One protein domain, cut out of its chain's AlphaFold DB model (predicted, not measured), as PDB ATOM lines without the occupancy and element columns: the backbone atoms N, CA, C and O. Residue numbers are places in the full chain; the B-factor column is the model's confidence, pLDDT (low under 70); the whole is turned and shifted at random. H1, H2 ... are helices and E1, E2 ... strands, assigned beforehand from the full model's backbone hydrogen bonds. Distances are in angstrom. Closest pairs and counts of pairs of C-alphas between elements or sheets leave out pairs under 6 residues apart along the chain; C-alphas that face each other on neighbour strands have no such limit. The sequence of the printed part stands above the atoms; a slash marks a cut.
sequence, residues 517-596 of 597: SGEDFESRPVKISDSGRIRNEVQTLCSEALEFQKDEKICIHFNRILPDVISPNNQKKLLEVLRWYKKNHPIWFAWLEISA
ATOM      1  N   SER A 517     186.168 230.800 219.747       82.06
ATOM      2  CA  SER A 517     184.713 230.875 219.920       82.06
ATOM      3  C   SER A 517     184.205 230.169 221.188       82.06
ATOM      4  O   SER A 517     182.995 230.071 221.376       82.06
ATOM      5  N   GLY A 518     185.100 229.691 222.062       83.12
ATOM      6  CA  GLY A 518     184.756 229.155 223.381       83.12
ATOM      7  C   GLY A 518     184.696 227.631 223.494       83.12
ATOM      8  O   GLY A 518     184.346 227.140 224.565       83.12
ATOM      9  N   GLU A 519     185.048 226.869 222.452       85.56
ATOM     10  CA  GLU A 519     185.210 225.420 222.611       85.56
ATOM     11  C   GLU A 519     186.369 225.109 223.568       85.56
ATOM     12  O   GLU A 519     187.482 225.618 223.409       85.56
ATOM     13  N   ASP A 520     186.110 224.242 224.546       87.62
ATOM     14  CA  ASP A 520     187.115 223.822 225.514       87.62
ATOM     15  C   ASP A 520     188.174 222.921 224.856       87.62
ATOM     16  O   ASP A 520     187.904 221.804 224.406       87.62
ATOM     17  N   PHE A 521     189.407 223.427 224.798       89.56
ATOM     18  CA  PHE A 521     190.552 222.708 224.251       89.56
ATOM     19  C   PHE A 521     191.206 221.758 225.262       89.56
ATOM     20  O   PHE A 521     191.980 220.900 224.842       89.56
ATOM     21  N   GLU A 522     190.912 221.882 226.560       90.44
ATOM     22  CA  GLU A 522     191.568 221.095 227.609       90.44
ATOM     23  C   GLU A 522     190.904 219.733 227.821       90.44
ATOM     24  O   GLU A 522     191.587 218.734 228.045       90.44
ATOM     25  N   SER A 523     189.572 219.675 227.727       85.88
ATOM     26  CA  SER A 523     188.806 218.439 227.934       85.88
ATOM     27  C   SER A 523     188.579 217.617 226.661       85.88
ATOM     28  O   SER A 523     188.145 216.462 226.735       85.88
ATOM     29  N   ARG A 524     188.876 218.168 225.475       86.50
ATOM     30  CA  ARG A 524     188.674 217.444 224.213       86.50
ATOM     31  C   ARG A 524     189.724 216.342 223.998       86.50
ATOM     32  O   ARG A 524     190.895 216.515 224.331       86.50
ATOM     33  N   PRO A 525     189.370 215.244 223.305       85.00
ATOM     34  CA  PRO A 525     190.358 214.281 222.829       85.00
ATOM     35  C   PRO A 525     191.317 214.926 221.815       85.00
ATOM     36  O   PRO A 525     190.899 215.347 220.727       85.00
ATOM     37  N   VAL A 526     192.605 214.986 222.161       83.00
ATOM     38  CA  VAL A 526     193.650 215.537 221.292       83.00
ATOM     39  C   VAL A 526     194.115 214.496 220.279       83.00
ATOM     40  O   VAL A 526     194.427 213.356 220.624       83.00
ATOM     41  N   LYS A 527     194.183 214.896 219.009       83.31
ATOM     42  CA  LYS A 527     194.655 214.056 217.900       83.31
ATOM     43  C   LYS A 527     195.997 214.572 217.388       83.31
ATOM     44  O   LYS A 527     196.224 215.775 217.373       83.31
ATOM     45  N   ILE A 528     196.843 213.688 216.846       79.94
ATOM     46  CA  ILE A 528     198.097 214.086 216.164       79.94
ATOM     47  C   ILE A 528     197.822 215.146 215.082       79.94
ATOM     48  O   ILE A 528     198.574 216.107 214.932       79.94
ATOM     49  N   SER A 529     196.699 215.009 214.369       79.62
ATOM     50  CA  SER A 529     196.257 215.958 213.343       79.62
ATOM     51  C   SER A 529     196.009 217.375 213.867       79.62
ATOM     52  O   SER A 529     196.039 218.310 213.071       79.62
ATOM     53  N   ASP A 530     195.759 217.556 215.169       87.12
ATOM     54  CA  ASP A 530     195.527 218.880 215.754       87.12
ATOM     55  C   ASP A 530     196.771 219.756 215.641       87.12
ATOM     56  O   ASP A 530     196.644 220.933 215.332       87.12
ATOM     57  N   SER A 531     197.970 219.179 215.793       88.88
ATOM     58  CA  SER A 531     199.221 219.915 215.590       88.88
ATOM     59  C   SER A 531     199.323 220.475 214.172       88.88
ATOM     60  O   SER A 531     199.556 221.668 213.996       88.88
ATOM     61  N   GLY A 532     199.067 219.643 213.156       82.62
ATOM     62  CA  GLY A 532     199.095 220.082 211.759       82.62
ATOM     63  C   GLY A 532     198.015 221.117 211.431       82.62
ATOM     64  O   GLY A 532     198.284 222.069 210.703       82.62
ATOM     65  N   ARG A 533     196.806 220.966 211.989       82.88
ATOM     66  CA  ARG A 533     195.706 221.931 211.814       82.88
ATOM     67  C   ARG A 533     196.023 223.276 212.459       82.88
ATOM     68  O   ARG A 533     195.975 224.288 211.773       82.88
ATOM     69  N   ILE A 534     196.440 223.270 213.725       89.31
ATOM     70  CA  ILE A 534     196.840 224.483 214.447       89.31
ATOM     71  C   ILE A 534     198.018 225.160 213.750       89.31
ATOM     72  O   ILE A 534     197.994 226.373 213.590       89.31
ATOM     73  N   ARG A 535     199.013 224.397 213.278       85.88
ATOM     74  CA  ARG A 535     200.123 224.935 212.480       85.88
ATOM     75  C   ARG A 535     199.616 225.698 211.259       85.88
ATOM     76  O   ARG A 535     199.948 226.870 211.110       85.88
ATOM     77  N   ASN A 536     198.785 225.056 210.435       76.75
ATOM     78  CA  ASN A 536     198.236 225.679 209.230       76.75
ATOM     79  C   ASN A 536     197.408 226.928 209.573       76.75
ATOM     80  O   ASN A 536     197.542 227.946 208.910       76.75
ATOM     81  N   GLU A 537     196.580 226.878 210.617       81.25
ATOM     82  CA  GLU A 537     195.718 228.002 210.998       81.25
ATOM     83  C   GLU A 537     196.485 229.174 211.611       81.25
ATOM     84  O   GLU A 537     196.158 230.319 211.321       81.25
ATOM     85  N   VAL A 538     197.532 228.924 212.405       84.50
ATOM     86  CA  VAL A 538     198.442 229.984 212.871       84.50
ATOM     87  C   VAL A 538     199.119 230.655 211.676       84.50
ATOM     88  O   VAL A 538     199.197 231.879 211.628       84.50
ATOM     89  N   GLN A 539     199.555 229.874 210.685       77.94
ATOM     90  CA  GLN A 539     200.117 230.411 209.444       77.94
ATOM     91  C   GLN A 539     199.111 231.239 208.637       77.94
ATOM     92  O   GLN A 539     199.535 232.153 207.942       77.94
ATOM     93  N   THR A 540     197.803 230.969 208.745       71.50
ATOM     94  CA  THR A 540     196.760 231.790 208.109       71.50
ATOM     95  C   THR A 540     196.527 233.072 208.892       71.50
ATOM     96  O   THR A 540     196.545 234.162 208.338       71.50
ATOM     97  N   LEU A 541     196.251 232.930 210.190       75.44
ATOM     98  CA  LEU A 541     195.708 233.999 211.023       75.44
ATOM     99  C   LEU A 541     196.779 234.983 211.490       75.44
ATOM    100  O   LEU A 541     196.449 236.087 211.905       75.44
ATOM    101  N   CYS A 542     198.043 234.565 211.515       80.06
ATOM    102  CA  CYS A 542     199.134 235.316 212.126       80.06
ATOM    103  C   CYS A 542     200.322 235.491 211.177       80.06
ATOM    104  O   CYS A 542     201.419 235.695 211.680       80.06
ATOM    105  N   SER A 543     200.151 235.391 209.853       72.62
ATOM    106  CA  SER A 543     201.259 235.359 208.879       72.62
ATOM    107  C   SER A 543     202.300 236.470 209.082       72.62
ATOM    108  O   SER A 543     203.487 236.172 209.186       72.62
ATOM    109  N   GLU A 544     201.868 237.720 209.273       76.06
ATOM    110  CA  GLU A 544     202.745 238.881 209.544       76.06
ATOM    111  C   GLU A 544     203.472 238.820 210.903       76.06
ATOM    112  O   GLU A 544     204.471 239.503 211.141       76.06
ATOM    113  N   ALA A 545     202.977 237.988 211.815       85.25
ATOM    114  CA  ALA A 545     203.525 237.770 213.145       85.25
ATOM    115  C   ALA A 545     204.408 236.517 213.239       85.25
ATOM    116  O   ALA A 545     204.873 236.189 214.335       85.25
ATOM    117  N   LEU A 546     204.652 235.810 212.131       85.62
ATOM    118  CA  LEU A 546     205.486 234.611 212.120       85.62
ATOM    119  C   LEU A 546     206.915 234.895 211.670       85.62
ATOM    120  O   LEU A 546     207.180 235.676 210.762       85.62
ATOM    121  N   GLU A 547     207.849 234.183 212.287       83.88
ATOM    122  CA  GLU A 547     209.229 234.068 211.843       83.88
ATOM    123  C   GLU A 547     209.547 232.591 211.600       83.88
ATOM    124  O   GLU A 547     209.427 231.750 212.495       83.88
ATOM    125  N   PHE A 548     209.952 232.273 210.373       79.69
ATOM    126  CA  PHE A 548     210.333 230.923 209.978       79.69
ATOM    127  C   PHE A 548     211.825 230.708 210.226       79.69
ATOM    128  O   PHE A 548     212.668 231.371 209.625       79.69
ATOM    129  N   GLN A 549     212.149 229.768 211.109       76.44
ATOM    130  CA  GLN A 549     213.523 229.421 211.458       76.44
ATOM    131  C   GLN A 549     214.006 228.205 210.654       76.44
ATOM    132  O   GLN A 549     213.227 227.489 210.016       76.44
ATOM    133  N   LYS A 550     215.319 227.948 210.701       65.62
ATOM    134  CA  LYS A 550     215.894 226.690 210.199       65.62
ATOM    135  C   LYS A 550     215.280 225.501 210.968       65.62
ATOM    136  O   LYS A 550     214.842 225.659 212.105       65.62
ATOM    137  N   ASP A 551     215.218 224.333 210.327       67.12
ATOM    138  CA  ASP A 551     214.642 223.086 210.872       67.12
ATOM    139  C   ASP A 551     213.110 223.071 211.065       67.12
ATOM    140  O   ASP A 551     212.593 222.435 211.979       67.12
ATOM    141  N   GLU A 552     212.363 223.753 210.188       72.38
ATOM    142  CA  GLU A 552     210.884 223.770 210.170       72.38
ATOM    143  C   GLU A 552     210.219 224.361 211.431       72.38
ATOM    144  O   GLU A 552     209.007 224.210 211.624       72.38
ATOM    145  N   LYS A 553     210.987 225.068 212.269       84.38
ATOM    146  CA  LYS A 553     210.464 225.800 213.423       84.38
ATOM    147  C   LYS A 553     209.804 227.117 213.010       84.38
ATOM    148  O   LYS A 553     210.279 227.821 212.120       84.38
ATOM    149  N   ILE A 554     208.722 227.465 213.694       87.25
ATOM    150  CA  ILE A 554     207.938 228.684 213.500       87.25
ATOM    151  C   ILE A 554     207.859 229.406 214.841       87.25
ATOM    152  O   ILE A 554     207.311 228.867 215.803       87.25
ATOM    153  N   CYS A 555     208.385 230.626 214.898       89.94
ATOM    154  CA  CYS A 555     208.234 231.507 216.046       89.94
ATOM    155  C   CYS A 555     207.063 232.466 215.818       89.94
ATOM    156  O   CYS A 555     207.028 233.157 214.804       89.94
ATOM    157  N   ILE A 556     206.108 232.508 216.751       92.06
ATOM    158  CA  ILE A 556     205.017 233.490 216.744       92.06
ATOM    159  C   ILE A 556     205.347 234.670 217.666       92.06
ATOM    160  O   ILE A 556     205.654 234.490 218.849       92.06
ATOM    161  N   HIS A 557     205.247 235.880 217.121       90.88
ATOM    162  CA  HIS A 557     205.482 237.153 217.800       90.88
ATOM    163  C   HIS A 557     204.150 237.842 218.103       90.88
ATOM    164  O   HIS A 557     203.603 238.555 217.267       90.88
ATOM    165  N   PHE A 558     203.604 237.634 219.307       91.19
ATOM    166  CA  PHE A 558     202.274 238.154 219.672       91.19
ATOM    167  C   PHE A 558     202.168 239.684 219.593       91.19
ATOM    168  O   PHE A 558     201.113 240.199 219.235       91.19
ATOM    169  N   ASN A 559     203.263 240.406 219.833       88.69
ATOM    170  CA  ASN A 559     203.333 241.862 219.684       88.69
ATOM    171  C   ASN A 559     203.205 242.360 218.229       88.69
ATOM    172  O   ASN A 559     203.006 243.554 218.020       88.69
ATOM    173  N   ARG A 560     203.314 241.470 217.233       88.69
ATOM    174  CA  ARG A 560     203.105 241.777 215.809       88.69
ATOM    175  C   ARG A 560     201.686 241.459 215.331       88.69
ATOM    176  O   ARG A 560     201.347 241.800 214.206       88.69
ATOM    177  N   ILE A 561     200.846 240.816 216.152       85.31
ATOM    178  CA  ILE A 561     199.466 240.495 215.761       85.31
ATOM    179  C   ILE A 561     198.611 241.759 215.874       85.31
ATOM    180  O   ILE A 561     198.329 242.248 216.972       85.31
ATOM    181  N   LEU A 562     198.161 242.278 214.734       80.06
ATOM    182  CA  LEU A 562     197.311 243.464 214.697       80.06
ATOM    183  C   LEU A 562     195.939 243.187 215.357       80.06
ATOM    184  O   LEU A 562     195.338 242.138 215.097       80.06
ATOM    185  N   PRO A 563     195.395 244.118 216.170       79.62
ATOM    186  CA  PRO A 563     194.076 243.971 216.799       79.62
ATOM    187  C   PRO A 563     192.923 243.752 215.811       79.62
ATOM    188  O   PRO A 563     191.942 243.092 216.151       79.62
ATOM    189  N   ASP A 564     193.062 244.282 214.594       70.31
ATOM    190  CA  ASP A 564     192.087 244.136 213.507       70.31
ATOM    191  C   ASP A 564     192.129 242.743 212.855       70.31
ATOM    192  O   ASP A 564     191.192 242.360 212.157       70.31
ATOM    193  N   VAL A 565     193.206 241.979 213.072       71.56
ATOM    194  CA  VAL A 565     193.353 240.597 212.585       71.56
ATOM    195  C   VAL A 565     192.833 239.619 213.634       71.56
ATOM    196  O   VAL A 565     191.993 238.770 213.341       71.56
ATOM    197  N   ILE A 566     193.287 239.762 214.881       79.69
ATOM    198  CA  ILE A 566     192.769 239.011 216.027       79.69
ATOM    199  C   ILE A 566     192.533 239.999 217.161       79.69
ATOM    200  O   ILE A 566     193.464 240.676 217.594       79.69
ATOM    201  N   SER A 567     191.306 240.043 217.686       83.06
ATOM    202  CA  SER A 567     190.965 240.942 218.792       83.06
ATOM    203  C   SER A 567     191.857 240.687 220.018       83.06
ATOM    204  O   SER A 567     192.230 239.539 220.269       83.06
ATOM    205  N   PRO A 568     192.157 241.696 220.857       86.69
ATOM    206  CA  PRO A 568     193.042 241.516 222.012       86.69
ATOM    207  C   PRO A 568     192.614 240.391 222.971       86.69
ATOM    208  O   PRO A 568     193.455 239.695 223.541       86.69
ATOM    209  N   ASN A 569     191.306 240.169 223.132       87.94
ATOM    210  CA  ASN A 569     190.787 239.057 223.934       87.94
ATOM    211  C   ASN A 569     191.060 237.701 223.270       87.94
ATOM    212  O   ASN A 569     191.507 236.768 223.938       87.94
ATOM    213  N   ASN A 570     190.870 237.606 221.953       88.56
ATOM    214  CA  ASN A 570     191.180 236.395 221.200       88.56
ATOM    215  C   ASN A 570     192.691 236.142 221.112       88.56
ATOM    216  O   ASN A 570     193.097 234.988 221.121       88.56
ATOM    217  N   GLN A 571     193.539 237.177 221.113       91.00
ATOM    218  CA  GLN A 571     194.995 237.008 221.190       91.00
ATOM    219  C   GLN A 571     195.415 236.380 222.523       91.00
ATOM    220  O   GLN A 571     196.202 235.436 222.539       91.00
ATOM    221  N   LYS A 572     194.844 236.836 223.650       91.62
ATOM    222  CA  LYS A 572     195.067 236.199 224.961       91.62
ATOM    223  C   LYS A 572     194.644 234.734 224.934       91.62
ATOM    224  O   LYS A 572     195.407 233.870 225.364       91.62
ATOM    225  N   LYS A 573     193.468 234.445 224.366       92.75
ATOM    226  CA  LYS A 573     192.969 233.073 224.267       92.75
ATOM    227  C   LYS A 573     193.839 232.199 223.363       92.75
ATOM    228  O   LYS A 573     194.143 231.065 223.722       92.75
ATOM    229  N   LEU A 574     194.301 232.731 222.233       93.88
ATOM    230  CA  LEU A 574     195.242 232.056 221.344       93.88
ATOM    231  C   LEU A 574     196.541 231.706 222.082       93.88
ATOM    232  O   LEU A 574     197.017 230.579 221.979       93.88
ATOM    233  N   LEU A 575     197.090 232.638 222.866       94.62
ATOM    234  CA  LEU A 575     198.294 232.396 223.663       94.62
ATOM    235  C   LEU A 575     198.094 231.267 224.684       94.62
ATOM    236  O   LEU A 575     198.978 230.421 224.831       94.62
ATOM    237  N   GLU A 576     196.947 231.231 225.370       94.94
ATOM    238  CA  GLU A 576     196.581 230.140 226.287       94.94
ATOM    239  C   GLU A 576     196.555 228.787 225.569       94.94
ATOM    240  O   GLU A 576     197.233 227.851 226.000       94.94
ATOM    241  N   VAL A 577     195.841 228.709 224.439       94.81
ATOM    242  CA  VAL A 577     195.722 227.498 223.612       94.81
ATOM    243  C   VAL A 577     197.104 227.001 223.189       94.81
ATOM    244  O   VAL A 577     197.458 225.845 223.430       94.81
ATOM    245  N   LEU A 578     197.920 227.872 222.585       95.31
ATOM    246  CA  LEU A 578     199.236 227.499 222.064       95.31
ATOM    247  C   LEU A 578     200.187 227.036 223.175       95.31
ATOM    248  O   LEU A 578     200.902 226.044 223.006       95.31
ATOM    249  N   ARG A 579     200.175 227.703 224.339       95.81
ATOM    250  CA  ARG A 579     200.969 227.289 225.507       95.81
ATOM    251  C   ARG A 579     200.522 225.939 226.051       95.81
ATOM    252  O   ARG A 579     201.377 225.113 226.375       95.81
ATOM    253  N   TRP A 580     199.215 225.700 226.139       96.00
ATOM    254  CA  TRP A 580     198.680 224.431 226.619       96.00
ATOM    255  C   TRP A 580     199.080 223.274 225.702       96.00
ATOM    256  O   TRP A 580     199.612 222.274 226.182       96.00
ATOM    257  N   TYR A 581     198.922 223.428 224.385       95.12
ATOM    258  CA  TYR A 581     199.303 222.393 223.421       95.12
ATOM    259  C   TYR A 581     200.810 222.125 223.417       95.12
ATOM    260  O   TYR A 581     201.223 220.965 223.458       95.12
ATOM    261  N   LYS A 582     201.642 223.174 223.452       94.25
ATOM    262  CA  LYS A 582     203.102 223.025 223.541       94.25
ATOM    263  C   LYS A 582     203.541 222.328 224.833       94.25
ATOM    264  O   LYS A 582     204.458 221.514 224.800       94.25
ATOM    265  N   LYS A 583     202.884 222.615 225.963       95.06
ATOM    266  CA  LYS A 583     203.186 222.000 227.266       95.06
ATOM    267  C   LYS A 583     202.751 220.534 227.338       95.06
ATOM    268  O   LYS A 583     203.520 219.705 227.810       95.06
ATOM    269  N   ASN A 584     201.528 220.223 226.909       94.31
ATOM    270  CA  ASN A 584     200.936 218.890 227.070       94.31
ATOM    271  C   ASN A 584     201.299 217.926 225.926       94.31
ATOM    272  O   ASN A 584     201.307 216.713 226.125       94.31
ATOM    273  N   HIS A 585     201.650 218.447 224.745       93.44
ATOM    274  CA  HIS A 585     202.010 217.658 223.561       93.44
ATOM    275  C   HIS A 585     203.336 218.129 222.925       93.44
ATOM    276  O   HIS A 585     203.380 218.425 221.726       93.44
ATOM    277  N   PRO A 586     204.448 218.173 223.687       92.06
ATOM    278  CA  PRO A 586     205.691 218.827 223.267       92.06
ATOM    279  C   PRO A 586     206.317 218.216 222.008       92.06
ATOM    280  O   PRO A 586     206.900 218.939 221.208       92.06
ATOM    281  N   ILE A 587     206.160 216.906 221.789       91.25
ATOM    282  CA  ILE A 587     206.674 216.230 220.587       91.25
ATOM    283  C   ILE A 587     205.919 216.700 219.339       91.25
ATOM    284  O   ILE A 587     206.529 216.999 218.317       91.25
ATOM    285  N   TRP A 588     204.588 216.787 219.409       90.88
ATOM    286  CA  TRP A 588     203.771 217.170 218.254       90.88
ATOM    287  C   TRP A 588     203.880 218.661 217.946       90.88
ATOM    288  O   TRP A 588     203.751 219.039 216.787       90.88
ATOM    289  N   PHE A 589     204.147 219.493 218.951       92.69
ATOM    290  CA  PHE A 589     204.306 220.945 218.823       92.69
ATOM    291  C   PHE A 589     205.773 221.394 218.871       92.69
ATOM    292  O   PHE A 589     206.046 222.568 219.105       92.69
ATOM    293  N   ALA A 590     206.726 220.492 218.604       91.19
ATOM    294  CA  ALA A 590     208.157 220.811 218.569       91.19
ATOM    295  C   ALA A 590     208.523 221.865 217.504       91.19
ATOM    296  O   ALA A 590     209.567 222.508 217.600       91.19
ATOM    297  N   TRP A 591     207.651 222.053 216.509       90.50
ATOM    298  CA  TRP A 591     207.767 223.090 215.488       90.50
ATOM    299  C   TRP A 591     207.448 224.499 216.017       90.50
ATOM    300  O   TRP A 591     207.853 225.468 215.391       90.50
ATOM    301  N   LEU A 592     206.714 224.649 217.124       93.81
ATOM    302  CA  LEU A 592     206.200 225.942 217.584       93.81
ATOM    303  C   LEU A 592     207.126 226.573 218.626       93.81
ATOM    304  O   LEU A 592     207.344 225.991 219.685       93.81
ATOM    305  N   GLU A 593     207.559 227.811 218.404       93.69
ATOM    306  CA  GLU A 593     208.173 228.695 219.400       93.69
ATOM    307  C   GLU A 593     207.259 229.898 219.666       93.69
ATOM    308  O   GLU A 593     206.627 230.421 218.752       93.69
ATOM    309  N   ILE A 594     207.157 230.339 220.922       93.44
ATOM    310  CA  ILE A 594     206.288 231.459 221.314       93.44
ATOM    311  C   ILE A 594     207.184 232.553 221.882       93.44
ATOM    312  O   ILE A 594     207.783 232.355 222.941       93.44
ATOM    313  N   SER A 595     207.276 233.683 221.180       86.88
ATOM    314  CA  SER A 595     207.970 234.866 221.686       86.88
ATOM    315  C   SER A 595     207.162 235.490 222.826       86.88
ATOM    316  O   SER A 595     205.928 235.432 222.829       86.88
ATOM    317  N   ALA A 596     207.847 236.042 223.828       64.81
ATOM    318  CA  ALA A 596     207.171 236.705 224.939       64.81
ATOM    319  C   ALA A 596     206.363 237.918 224.418       64.81
ATOM    320  O   ALA A 596     206.872 238.615 223.538       64.81
TER     321      ALA A 596
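This is residues 517 to 596 of the 597 residues of an uncharacterized protein of Candidatus Fischerbacteria bacterium RBG_13_37_8 (UniProt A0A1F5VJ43). Two helices, H1 and H2, run side by side in opposite directions, and a small sheet of three short strands stands beside the pair, only grazed by both. Before H1, residues 517 to 527 form a stretch with no named element. The printed part has 80 residues, with H1, E1, E2, H2 and E3 in that order; the sheet, E1 E2 E3, is mixed, and the class is mixed, helices and strands. It is compact, with a radius of gyration of the C-alphas of 12.2 A, and spans 33 by 31 by 20 A.

Start at H1, residues 528 to 541, which only grazes the sheet with residues 531 to 539. Look next at E1, residues 546 to 548, and E2, residues 554 to 556, an antiparallel hairpin; N 547 and O 555 are 2.8 A apart, within hydrogen-bond range. H2, residues 568 to 584, and H1 are near each other, with 10 pairs of C-alphas within 10 A. E3, residues 592 to 594, is parallel to E2, and N 593 and O 554 are 2.8 A apart, within hydrogen-bond range. E2, H2 and E3 form a strand-helix-strand unit, two parallel neighbour strands with a helix between, and its crossover is right-handed. H2 only grazes the sheet with residues 575 to 582; its closest C-alphas to E3 are those of Lys 582 and Leu 592, 7.3 A. In H2 every O i to N i+4 pair is within hydrogen-bond range, in H1 9 of 10.

Find C-alpha 528 at (198.097, 214.086, 216.164); from there H1 runs 20.7 A. E1 and E2 each measure 6.5 A, H2 24.5 A and E3 6.7 A, ending at C-alpha 594 at (206.288, 231.459, 221.314).

The C-alphas of Gly 518 and Lys 550, 33.9 A, are farthest apart. The printed part has no cut, and the link from E2 to H2 is long. Look for pLDDT under 70 at residues 550 to 551 and 596.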